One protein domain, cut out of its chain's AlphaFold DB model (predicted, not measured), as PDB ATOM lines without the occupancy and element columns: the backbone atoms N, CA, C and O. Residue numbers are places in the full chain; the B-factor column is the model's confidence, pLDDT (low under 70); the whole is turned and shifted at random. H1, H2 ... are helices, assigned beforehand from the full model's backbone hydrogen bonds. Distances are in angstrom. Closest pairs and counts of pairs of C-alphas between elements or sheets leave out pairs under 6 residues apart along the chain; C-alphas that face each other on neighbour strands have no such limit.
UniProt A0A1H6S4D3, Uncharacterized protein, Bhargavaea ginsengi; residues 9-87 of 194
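AT A GLANCE: This is residues 9 to 87 of the 194 residues of an uncharacterized protein of Bhargavaea ginsengi (UniProt A0A1H6S4D3). Four short helices form a small ring: a helical hairpin of H1 and H2 makes one side, H3 crosses the beginning of H2, and H4 runs from beside H1 back toward the level of H3, with H2 and H4 apart across the middle. A long loop, residues 37 to 54, leads from the end of H2 to H3 and makes the end of the domain far from H1, while the last residues fold back toward the first. The printed part has 79 residues with four named helices in the order H1, H2, H3, H4 and no named strand, and its class is all helix. It is compact, with a radius of gyration of the C-alphas of 11.5 A, and rounded, spanning 33 by 24 by 20 A.

HOW THE PARTS SIT: H1, residues 9 to 16, touches H2, residues 24 to 36, and the two form a helical hairpin. They run opposite ways at a shallow tilt of 29 degrees, and their closest C-alphas, those of Met 12 and Ile 31, are 6.6 A apart. H2 touches H3, residues 55 to 63, with residues 24 to 29 alone; the closest C-alphas, those of Ala 25 and Ser 60, are 4.9 A apart. The lines of H2 and H3 stand at 70.3 degrees, only just about perpendicular. H3 is close to but not clearly touching H4, residues 71 to 82: their closest C-alphas, those of Leu 63 and Leu 74, are 7.9 A apart. H3 and H4 run opposite ways at a steep tilt of 40 degrees. H4 only just touches H1, with 3 pairs of C-alphas within 8 A and with residue 71 alone; the closest C-alphas are those of Glu 13 and Val 71, 5.7 A apart. H1 and H4 are about perpendicular, at 85 degrees. H1 and H3 are apart, and so are H2 and H4. In H1, H2 and H3 every O i to N i+4 pair is within hydrogen-bond range; in H4, 6 of 8 are.

IN THESE COORDINATES: H1 begins at C-alpha 9, at (-29.572, -26.458, -29.460), and is 10.3 A long from first to last C-alpha. H2, the longest helix by residues, measures 17.4 A and ends at C-alpha 36, at (-29.630, -18.724, -23.232). H3 measures 12.1 A. H4 measures 15.4 A and ends at C-alpha 82, at (-40.443, -22.680, -16.379).

THE WHOLE: The two C-alphas farthest apart are those of Gly 10 and Gly 52, at 34.6 A, whereas those of Leu 9 and Lys 87, the first and last printed, are 7.5 A apart. The printed part has no cut. The link from H2 to H3 is long, with 18 residues; those from H1 to H2 and from H3 to H4 are short, with 7 residues each. The mean pLDDT of the printed part is 92.3, and no printed residue is under 70.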
ATOM      1  N   LEU A   9     -29.049 -25.120 -29.777       95.00
ATOM      2  CA  LEU A   9     -29.572 -26.458 -29.460       95.00
ATOM      3  C   LEU A   9     -28.561 -27.564 -29.783       95.00
ATOM      4  O   LEU A   9     -28.378 -28.473 -28.983       95.00
ATOM      5  N   GLY A  10     -27.852 -27.475 -30.911       95.25
ATOM      6  CA  GLY A  10     -26.785 -28.422 -31.242       95.25
ATOM      7  C   GLY A  10     -25.612 -28.356 -30.256       95.25
ATOM      8  O   GLY A  10     -25.045 -29.383 -29.883       95.25
ATOM      9  N   GLN A  11     -25.270 -27.154 -29.780       95.38
ATOM     10  CA  GLN A  11     -24.278 -26.975 -28.715       95.38
ATOM     11  C   GLN A  11     -24.762 -27.557 -27.382       95.38
ATOM     12  O   GLN A  11     -23.981 -28.206 -26.690       95.38
ATOM     13  N   MET A  12     -26.036 -27.356 -27.044       96.25
ATOM     14  CA  MET A  12     -26.671 -27.934 -25.862       96.25
ATOM     15  C   MET A  12     -26.621 -29.464 -25.911       96.25
ATOM     16  O   MET A  12     -26.083 -30.059 -24.987       96.25
ATOM     17  N   GLU A  13     -27.058 -30.095 -27.005       97.00
ATOM     18  CA  GLU A  13     -27.019 -31.557 -27.189       97.00
ATOM     19  C   GLU A  13     -25.605 -32.120 -26.977       97.00
ATOM     20  O   GLU A  13     -25.402 -33.069 -26.219       97.00
ATOM     21  N   LYS A  14     -24.595 -31.478 -27.579       95.56
ATOM     22  CA  LYS A  14     -23.185 -31.860 -27.416       95.56
ATOM     23  C   LYS A  14     -22.697 -31.741 -25.967       95.56
ATOM     24  O   LYS A  14     -21.879 -32.544 -25.525       95.56
ATOM     25  N   ARG A  15     -23.149 -30.721 -25.232       95.69
ATOM     26  CA  ARG A  15     -22.778 -30.529 -23.823       95.69
ATOM     27  C   ARG A  15     -23.481 -31.539 -22.922       95.69
ATOM     28  O   ARG A  15     -22.819 -32.097 -22.054       95.69
ATOM     29  N   LEU A  16     -24.762 -31.826 -23.171       95.12
ATOM     30  CA  LEU A  16     -25.537 -32.825 -22.429       95.12
ATOM     31  C   LEU A  16     -24.922 -34.228 -22.544       95.12
ATOM     32  O   LEU A  16     -24.784 -34.924 -21.542       95.12
ATOM     33  N   SER A  17     -24.456 -34.614 -23.736       93.25
ATOM     34  CA  SER A  17     -23.802 -35.917 -23.947       93.25
ATOM     35  C   SER A  17     -22.435 -36.058 -23.262       93.25
ATOM     36  O   SER A  17     -21.899 -37.161 -23.181       93.25
ATOM     37  N   SER A  18     -21.878 -34.958 -22.745       91.75
ATOM     38  CA  SER A  18     -20.557 -34.899 -22.107       91.75
ATOM     39  C   SER A  18     -20.623 -34.683 -20.584       91.75
ATOM     40  O   SER A  18     -19.598 -34.403 -19.961       91.75
ATOM     41  N   ILE A  19     -21.803 -34.808 -19.962       90.12
ATOM     42  CA  ILE A  19     -22.006 -34.659 -18.510       90.12
ATOM     43  C   ILE A  19     -21.536 -35.940 -17.795       90.12
ATOM     44  O   ILE A  19     -22.332 -36.755 -17.339       90.12
ATOM     45  N   ALA A  20     -20.227 -36.177 -17.719       78.75
ATOM     46  CA  ALA A  20     -19.691 -37.321 -16.982       78.75
ATOM     47  C   ALA A  20     -19.495 -36.967 -15.495       78.75
ATOM     48  O   ALA A  20     -18.613 -36.182 -15.152       78.75
ATOM     49  N   GLY A  21     -20.312 -37.556 -14.611       76.25
ATOM     50  CA  GLY A  21     -20.141 -37.497 -13.148       76.25
ATOM     51  C   GLY A  21     -20.594 -36.204 -12.458       76.25
ATOM     52  O   GLY A  21     -20.369 -36.053 -11.260       76.25
ATOM     53  N   ARG A  22     -21.224 -35.280 -13.189       86.50
ATOM     54  CA  ARG A  22     -21.821 -34.060 -12.628       86.50
ATOM     55  C   ARG A  22     -23.281 -34.300 -12.254       86.50
ATOM     56  O   ARG A  22     -23.938 -35.130 -12.882       86.50
ATOM     57  N   ASP A  23     -23.791 -33.537 -11.289       91.75
ATOM     58  CA  ASP A  23     -25.230 -33.484 -11.039       91.75
ATOM     59  C   ASP A  23     -25.963 -32.979 -12.305       91.75
ATOM     60  O   ASP A  23     -25.579 -31.941 -12.861       91.75
ATOM     61  N   PRO A  24     -26.975 -33.712 -12.812       93.50
ATOM     62  CA  PRO A  24     -27.694 -33.320 -14.018       93.50
ATOM     63  C   PRO A  24     -28.396 -31.965 -13.920       93.50
ATOM     64  O   PRO A  24     -28.432 -31.248 -14.919       93.50
ATOM     65  N   ALA A  25     -28.947 -31.597 -12.760       95.19
ATOM     66  CA  ALA A  25     -29.656 -30.330 -12.605       95.19
ATOM     67  C   ALA A  25     -28.681 -29.151 -12.628       95.19
ATOM     68  O   ALA A  25     -28.939 -28.174 -13.334       95.19
ATOM     69  N   ASP A  26     -27.530 -29.277 -11.961       95.00
ATOM     70  CA  ASP A  26     -26.459 -28.276 -12.018       95.00
ATOM     71  C   ASP A  26     -25.931 -28.093 -13.443       95.00
ATOM     72  O   ASP A  26     -25.793 -26.970 -13.931       95.00
ATOM     73  N   ALA A  27     -25.677 -29.201 -14.144       95.31
ATOM     74  CA  ALA A  27     -25.196 -29.153 -15.518       95.31
ATOM     75  C   ALA A  27     -26.228 -28.524 -16.469       95.31
ATOM     76  O   ALA A  27     -25.865 -27.701 -17.308       95.31
ATOM     77  N   VAL A  28     -27.512 -28.874 -16.338       96.31
ATOM     78  CA  VAL A  28     -28.587 -28.270 -17.139       96.31
ATOM     79  C   VAL A  28     -28.709 -26.777 -16.853       96.31
ATOM     80  O   VAL A  28     -28.784 -25.999 -17.804       96.31
ATOM     81  N   HIS A  29     -28.699 -26.377 -15.578       95.19
ATOM     82  CA  HIS A  29     -28.737 -24.972 -15.186       95.19
ATOM     83  C   HIS A  29     -27.600 -24.190 -15.855       95.19
ATOM     84  O   HIS A  29     -27.862 -23.202 -16.534       95.19
ATOM     85  N   GLU A  30     -26.353 -24.653 -15.738       95.31
ATOM     86  CA  GLU A  30     -25.199 -23.960 -16.324       95.31
ATOM     87  C   GLU A  30     -25.272 -23.885 -17.848       95.31
ATOM     88  O   GLU A  30     -25.036 -22.829 -18.433       95.31
ATOM     89  N   ILE A  31     -25.623 -24.990 -18.513       95.62
ATOM     90  CA  ILE A  31     -25.733 -25.022 -19.974       95.62
ATOM     91  C   ILE A  31     -26.780 -24.013 -20.450       95.62
ATOM     92  O   ILE A  31     -26.548 -23.307 -21.433       95.62
ATOM     93  N   VAL A  32     -27.923 -23.936 -19.767       93.38
ATOM     94  CA  VAL A  32     -28.993 -23.010 -20.140       93.38
ATOM     95  C   VAL A  32     -28.626 -21.566 -19.800       93.38
ATOM     96  O   VAL A  32     -28.859 -20.683 -20.628       93.38
ATOM     97  N   LEU A  33     -27.992 -21.321 -18.655       91.31
ATOM     98  CA  LEU A  33     -27.497 -20.000 -18.283       91.31
ATOM     99  C   LEU A  33     -26.477 -19.484 -19.305       91.31
ATOM    100  O   LEU A  33     -26.606 -18.367 -19.795       91.31
ATOM    101  N   GLU A  34     -25.504 -20.302 -19.700       90.81
ATOM    102  CA  GLU A  34     -24.463 -19.892 -20.644       90.81
ATOM    103  C   GLU A  34     -24.976 -19.719 -22.079       90.81
ATOM    104  O   GLU A  34     -24.563 -18.793 -22.779       90.81
ATOM    105  N   LEU A  35     -25.850 -20.612 -22.554       90.38
ATOM    106  CA  LEU A  35     -26.335 -20.560 -23.937       90.38
ATOM    107  C   LEU A  35     -27.503 -19.584 -24.109       90.38
ATOM    108  O   LEU A  35     -27.646 -18.965 -25.166       90.38
ATOM    109  N   PHE A  36     -28.364 -19.448 -23.106       86.75
ATOM    110  CA  PHE A  36     -29.630 -18.724 -23.232       86.75
ATOM    111  C   PHE A  36     -29.804 -17.591 -22.223       86.75
ATOM    112  O   PHE A  36     -30.666 -16.746 -22.442       86.75
ATOM    113  N   GLY A  37     -28.982 -17.524 -21.174       84.94
ATOM    114  CA  GLY A  37     -29.055 -16.471 -20.163       84.94
ATOM    115  C   GLY A  37     -30.160 -16.668 -19.126       84.94
ATOM    116  O   GLY A  37     -30.406 -15.750 -18.348       84.94
ATOM    117  N   PHE A  38     -30.834 -17.824 -19.100       86.44
ATOM    118  CA  PHE A  38     -31.839 -18.102 -18.072       86.44
ATOM    119  C   PHE A  38     -31.182 -18.678 -16.827       86.44
ATOM    120  O   PHE A  38     -30.621 -19.771 -16.855       86.44
ATOM    121  N   ASP A  39     -31.312 -17.944 -15.728       89.69
ATOM    122  CA  ASP A  39     -30.913 -18.400 -14.408       89.69
ATOM    123  C   ASP A  39     -32.095 -19.107 -13.727       89.69
ATOM    124  O   ASP A  39     -33.000 -18.475 -13.171       89.69
ATOM    125  N   TYR A  40     -32.103 -20.440 -13.786       90.50
ATOM    126  CA  TYR A  40     -33.187 -21.233 -13.206       90.50
ATOM    127  C   TYR A  40     -33.245 -21.210 -11.680       90.50
ATOM    128  O   TYR A  40     -34.227 -21.711 -11.140       90.50
ATOM    129  N   ASP A  41     -32.298 -20.586 -10.978       91.06
ATOM    130  CA  ASP A  41     -32.447 -20.348  -9.539       91.06
ATOM    131  C   ASP A  41     -33.452 -19.218  -9.256       91.06
ATOM    132  O   ASP A  41     -34.081 -19.206  -8.197       91.06
ATOM    133  N   TYR A  42     -33.673 -18.317 -10.223       87.06
ATOM    134  CA  TYR A  42     -34.567 -17.160 -10.075       87.06
ATOM    135  C   TYR A  42     -35.792 -17.186 -10.990       87.06
ATOM    136  O   TYR A  42     -36.785 -16.516 -10.695       87.06
ATOM    137  N   VAL A  43     -35.768 -17.947 -12.089       85.31
ATOM    138  CA  VAL A  43     -36.945 -18.078 -12.961       85.31
ATOM    139  C   VAL A  43     -38.094 -18.751 -12.191       85.31
ATOM    140  O   VAL A  43     -37.903 -19.828 -11.625       85.31
ATOM    141  N   PRO A  44     -39.309 -18.176 -12.167       84.88
ATOM    142  CA  PRO A  44     -40.434 -18.786 -11.465       84.88
ATOM    143  C   PRO A  44     -40.801 -20.171 -12.017       84.88
ATOM    144  O   PRO A  44     -40.973 -20.349 -13.222       84.88
ATOM    145  N   VAL A  45     -41.012 -21.139 -11.123       88.69
ATOM    146  CA  VAL A  45     -41.629 -22.426 -11.476       88.69
ATOM    147  C   VAL A  45     -43.125 -22.208 -11.695       88.69
ATOM    148  O   VAL A  45     -43.859 -21.874 -10.762       88.69
ATOM    149  N   LEU A  46     -43.577 -22.406 -12.931       85.31
ATOM    150  CA  LEU A  46     -44.969 -22.247 -13.348       85.31
ATOM    151  C   LEU A  46     -45.812 -23.483 -13.032       85.31
ATOM    152  O   LEU A  46     -46.999 -23.367 -12.728       85.31
ATOM    153  N   ARG A  47     -45.216 -24.676 -13.124       86.81
ATOM    154  CA  ARG A  47     -45.899 -25.957 -12.896       86.81
ATOM    155  C   ARG A  47     -45.030 -26.888 -12.072       86.81
ATOM    156  O   ARG A  47     -43.819 -26.916 -12.237       86.81
ATOM    157  N   GLY A  48     -45.660 -27.659 -11.187       84.56
ATOM    158  CA  GLY A  48     -44.936 -28.577 -10.305       84.56
ATOM    159  C   GLY A  48     -44.198 -27.888  -9.155       84.56
ATOM    160  O   GLY A  48     -43.310 -28.496  -8.567       84.56
ATOM    161  N   LYS A  49     -44.561 -26.640  -8.815       89.56
ATOM    162  CA  LYS A  49     -44.034 -25.942  -7.637       89.56
ATOM    163  C   LYS A  49     -44.365 -26.734  -6.369       89.56
ATOM    164  O   LYS A  49     -45.505 -27.158  -6.182       89.56
ATOM    165  N   ARG A  50     -43.373 -26.907  -5.497       90.69
ATOM    166  CA  ARG A  50     -43.502 -27.610  -4.215       90.69
ATOM    167  C   ARG A  50     -42.899 -26.750  -3.114       90.69
ATOM    168  O   ARG A  50     -41.826 -26.181  -3.291       90.69
ATOM    169  N   GLU A  51     -43.618 -26.612  -2.008       90.25
ATOM    170  CA  GLU A  51     -43.146 -25.817  -0.876       90.25
ATOM    171  C   GLU A  51     -41.897 -26.445  -0.253       90.25
ATOM    172  O   GLU A  51     -41.806 -27.663  -0.115       90.25
ATOM    173  N   GLY A  52     -40.933 -25.602   0.120       90.75
ATOM    174  CA  GLY A  52     -39.693 -26.034   0.764       90.75
ATOM    175  C   GLY A  52     -38.620 -26.595  -0.172       90.75
ATOM    176  O   GLY A  52     -37.534 -26.880   0.317       90.75
ATOM    177  N   LEU A  53     -38.884 -26.710  -1.480       94.06
ATOM    178  CA  LEU A  53     -37.886 -27.104  -2.475       94.06
ATOM    179  C   LEU A  53     -37.419 -25.913  -3.308       94.06
ATOM    180  O   LEU A  53     -38.204 -25.044  -3.697       94.06
ATOM    181  N   THR A  54     -36.128 -25.905  -3.612       94.75
ATOM    182  CA  THR A  54     -35.509 -25.014  -4.590       94.75
ATOM    183  C   THR A  54     -35.868 -25.433  -6.016       94.75
ATOM    184  O   THR A  54     -36.236 -26.579  -6.291       94.75
ATOM    185  N   ASN A  55     -35.700 -24.513  -6.965       94.25
ATOM    186  CA  ASN A  55     -35.900 -24.812  -8.380       94.25
ATOM    187  C   ASN A  55     -34.963 -25.922  -8.885       94.25
ATOM    188  O   ASN A  55     -35.385 -26.728  -9.714       94.25
ATOM    189  N   ARG A  56     -33.723 -26.002  -8.372       93.25
ATOM    190  CA  ARG A  56     -32.776 -27.076  -8.724       93.25
ATOM    191  C   ARG A  56     -33.217 -28.434  -8.213       93.25
ATOM    192  O   ARG A  56     -33.096 -29.405  -8.948       93.25
ATOM    193  N   GLU A  57     -33.754 -28.513  -6.998       95.25
ATOM    194  CA  GLU A  57     -34.274 -29.773  -6.453       95.25
ATOM    195  C   GLU A  57     -35.480 -30.260  -7.260       95.25
ATOM    196  O   GLU A  57     -35.523 -31.423  -7.657       95.25
ATOM    197  N   ILE A  58     -36.407 -29.354  -7.595       95.94
ATOM    198  CA  ILE A  58     -37.540 -29.667  -8.475       95.94
ATOM    199  C   ILE A  58     -37.032 -30.152  -9.839       95.94
ATOM    200  O   ILE A  58     -37.463 -31.198 -10.319       95.94
ATOM    201  N   LEU A  59     -36.093 -29.428 -10.458       95.88
ATOM    202  CA  LEU A  59     -35.517 -29.821 -11.742       95.88
ATOM    203  C   LEU A  59     -34.832 -31.191 -11.650       95.88
ATOM    204  O   LEU A  59     -35.077 -32.035 -12.507       95.88
ATOM    205  N   SER A  60     -34.030 -31.443 -10.614       95.62
ATOM    206  CA  SER A  60     -33.327 -32.715 -10.404       95.62
ATOM    207  C   SER A  60     -34.293 -33.897 -10.352       95.62
ATOM    208  O   SER A  60     -34.100 -34.885 -11.063       95.62
ATOM    209  N   GLU A  61     -35.388 -33.777  -9.600       95.19
ATOM    210  CA  GLU A  61     -36.411 -34.824  -9.543       95.19
ATOM    211  C   GLU A  61     -37.099 -35.069 -10.891       95.19
ATOM    212  O   GLU A  61     -37.376 -36.215 -11.248       95.19
ATOM    213  N   GLU A  62     -37.409 -34.016 -11.650       96.50
ATOM    214  CA  GLU A  62     -38.069 -34.172 -12.948       96.50
ATOM    215  C   GLU A  62     -37.113 -34.712 -14.023       96.50
ATOM    216  O   GLU A  62     -37.530 -35.502 -14.871       96.50
ATOM    217  N   LEU A  63     -35.819 -34.373 -13.959       96.50
ATOM    218  CA  LEU A  63     -34.795 -34.931 -14.848       96.50
ATOM    219  C   LEU A  63     -34.663 -36.450 -14.687       96.50
ATOM    220  O   LEU A  63     -34.484 -37.147 -15.684       96.50
ATOM    221  N   GLN A  64     -34.816 -36.984 -13.469       94.81
ATOM    222  CA  GLN A  64     -34.786 -38.433 -13.216       94.81
ATOM    223  C   GLN A  64     -35.936 -39.194 -13.890       94.81
ATOM    224  O   GLN A  64     -35.845 -40.407 -14.078       94.81
ATOM    225  N   LYS A  65     -37.020 -38.501 -14.258       96.00
ATOM    226  CA  LYS A  65     -38.177 -39.094 -14.944       96.00
ATOM    227  C   LYS A  65     -38.024 -39.097 -16.462       96.00
ATOM    228  O   LYS A  65     -38.848 -39.701 -17.148       96.00
ATOM    229  N   LEU A  66     -37.017 -38.405 -17.003       95.88
ATOM    230  CA  LEU A  66     -36.805 -38.354 -18.442       95.88
ATOM    231  C   LEU A  66     -36.268 -39.697 -18.961       95.88
ATOM    232  O   LEU A  66     -35.392 -40.289 -18.332       95.88
ATOM    233  N   PRO A  67     -36.713 -40.155 -20.146       94.88
ATOM    234  CA  PRO A  67     -36.147 -41.342 -20.788       94.88
ATOM    235  C   PRO A  67     -34.646 -41.207 -21.072       94.88
ATOM    236  O   PRO A  67     -33.902 -42.181 -20.989       94.88
ATOM    237  N   ALA A  68     -34.208 -39.997 -21.430       94.88
ATOM    238  CA  ALA A  68     -32.815 -39.648 -21.658       94.88
ATOM    239  C   ALA A  68     -32.607 -38.136 -21.487       94.88
ATOM    240  O   ALA A  68     -33.500 -37.338 -21.781       94.88
ATOM    241  N   LEU A  69     -31.401 -37.736 -21.076       95.31
ATOM    242  CA  LEU A  69     -31.013 -36.330 -20.981       95.31
ATOM    243  C   LEU A  69     -30.542 -35.800 -22.345       95.31
ATOM    244  O   LEU A  69     -29.352 -35.619 -22.587       95.31
ATOM    245  N   THR A  70     -31.497 -35.579 -23.246       96.56
ATOM    246  CA  THR A  70     -31.282 -35.006 -24.586       96.56
ATOM    247  C   THR A  70     -32.118 -33.742 -24.763       96.56
ATOM    248  O   THR A  70     -33.096 -33.527 -24.043       96.56
ATOM    249  N   VAL A  71     -31.789 -32.903 -25.746       96.75
ATOM    250  CA  VAL A  71     -32.563 -31.698 -26.093       96.75
ATOM    251  C   VAL A  71     -34.021 -32.037 -26.410       96.75
ATOM    252  O   VAL A  71     -34.918 -31.259 -26.077       96.75
ATOM    253  N   GLU A  72     -34.265 -33.194 -27.028       96.81
ATOM    254  CA  GLU A  72     -35.603 -33.687 -27.364       96.81
ATOM    255  C   GLU A  72     -36.514 -33.787 -26.136       96.81
ATOM    256  O   GLU A  72     -37.643 -33.299 -26.189       96.81
ATOM    257  N   HIS A  73     -36.008 -34.350 -25.036       97.56
ATOM    258  CA  HIS A  73     -36.756 -34.547 -23.792       97.56
ATOM    259  C   HIS A  73     -36.669 -33.342 -22.851       97.56
ATOM    260  O   HIS A  73     -37.635 -33.011 -22.162       97.56
ATOM    261  N   LEU A  74     -35.528 -32.651 -22.842       97.56
ATOM    262  CA  LEU A  74     -35.273 -31.547 -21.929       97.56
ATOM    263  C   LEU A  74     -36.041 -30.277 -22.314       97.56
ATOM    264  O   LEU A  74     -36.602 -29.621 -21.443       97.56
ATOM    265  N   CYS A  75     -36.123 -29.926 -23.602       96.81
ATOM    266  CA  CYS A  75     -36.831 -28.707 -24.014       96.81
ATOM    267  C   CYS A  75     -38.319 -28.705 -23.608       96.81
ATOM    268  O   CYS A  75     -38.760 -27.705 -23.043       96.81
ATOM    269  N   PRO A  76     -39.103 -29.779 -23.842       96.12
ATOM    270  CA  PRO A  76     -40.477 -29.859 -23.350       96.12
ATOM    271  C   PRO A  76     -40.580 -29.757 -21.826       96.12
ATOM    272  O   PRO A  76     -41.500 -29.109 -21.332       96.12
ATOM    273  N   LEU A  77     -39.637 -30.349 -21.083       97.12
ATOM    274  CA  LEU A  77     -39.619 -30.263 -19.623       97.12
ATOM    275  C   LEU A  77     -39.395 -28.823 -19.144       97.12
ATOM    276  O   LEU A  77     -40.149 -28.333 -18.308       97.12
ATOM    277  N   LEU A  78     -38.393 -28.128 -19.688       95.31
ATOM    278  CA  LEU A  78     -38.095 -26.740 -19.319       95.31
ATOM    279  C   LEU A  78     -39.233 -25.790 -19.708       95.31
ATOM    280  O   LEU A  78     -39.582 -24.892 -18.943       95.31
ATOM    281  N   LEU A  79     -39.863 -26.026 -20.861       92.31
ATOM    282  CA  LEU A  79     -41.076 -25.316 -21.255       92.31
ATOM    283  C   LEU A  79     -42.217 -25.565 -20.258       92.31
ATOM    284  O   LEU A  79     -42.897 -24.625 -19.862       92.31
ATOM    285  N   TYR A  80     -42.419 -26.810 -19.830       92.19
ATOM    286  CA  TYR A  80     -43.473 -27.165 -18.884       92.19
ATOM    287  C   TYR A  80     -43.252 -26.554 -17.492       92.19
ATOM    288  O   TYR A  80     -44.186 -25.980 -16.931       92.19
ATOM    289  N   LEU A  81     -42.040 -26.671 -16.941       93.12
ATOM    290  CA  LEU A  81     -41.716 -26.201 -15.592       93.12
ATOM    291  C   LEU A  81     -41.599 -24.681 -15.517       93.12
ATOM    292  O   LEU A  81     -42.160 -24.072 -14.610       93.12
ATOM    293  N   PHE A  82     -40.883 -24.075 -16.463       89.31
ATOM    294  CA  PHE A  82     -40.443 -22.680 -16.379       89.31
ATOM    295  C   PHE A  82     -41.040 -21.784 -17.470       89.31
ATOM    296  O   PHE A  82     -40.797 -20.581 -17.481       89.31
ATOM    297  N   GLY A  83     -41.795 -22.339 -18.424       84.56
ATOM    298  CA  GLY A  83     -42.306 -21.573 -19.567       84.56
ATOM    299  C   GLY A  83     -41.225 -21.183 -20.579       84.56
ATOM    300  O   GLY A  83     -41.466 -20.350 -21.450       84.56
ATOM    301  N   THR A  84     -40.023 -21.756 -20.487       87.50
ATOM    302  CA  THR A  84     -38.898 -21.379 -21.349       87.50
ATOM    303  C   THR A  84     -38.929 -22.138 -22.679       87.50
ATOM    304  O   THR A  84     -38.548 -23.305 -22.758       87.50
ATOM    305  N   ASN A  85     -39.331 -21.469 -23.764       88.62
ATOM    306  CA  ASN A  85     -39.365 -22.064 -25.105       88.62
ATOM    307  C   ASN A  85     -38.008 -21.961 -25.834       88.62
ATOM    308  O   ASN A  85     -37.841 -21.164 -26.757       88.62
ATOM    309  N   LEU A  86     -37.034 -22.794 -25.448       90.69
ATOM    310  CA  LEU A  86     -35.689 -22.779 -26.049       90.69
ATOM    311  C   LEU A  86     -35.695 -23.043 -27.564       90.69
ATOM    312  O   LEU A  86     -34.924 -22.428 -28.300       90.69
ATOM    313  N   LYS A  87     -36.588 -23.918 -28.050       90.56
ATOM    314  CA  LYS A  87     -36.725 -24.200 -29.490       90.56
ATOM    315  C   LYS A  87     -37.205 -22.973 -30.260       90.56
ATOM    316  O   LYS A  87     -36.602 -22.630 -31.273       90.56
TER     317      LYS A  87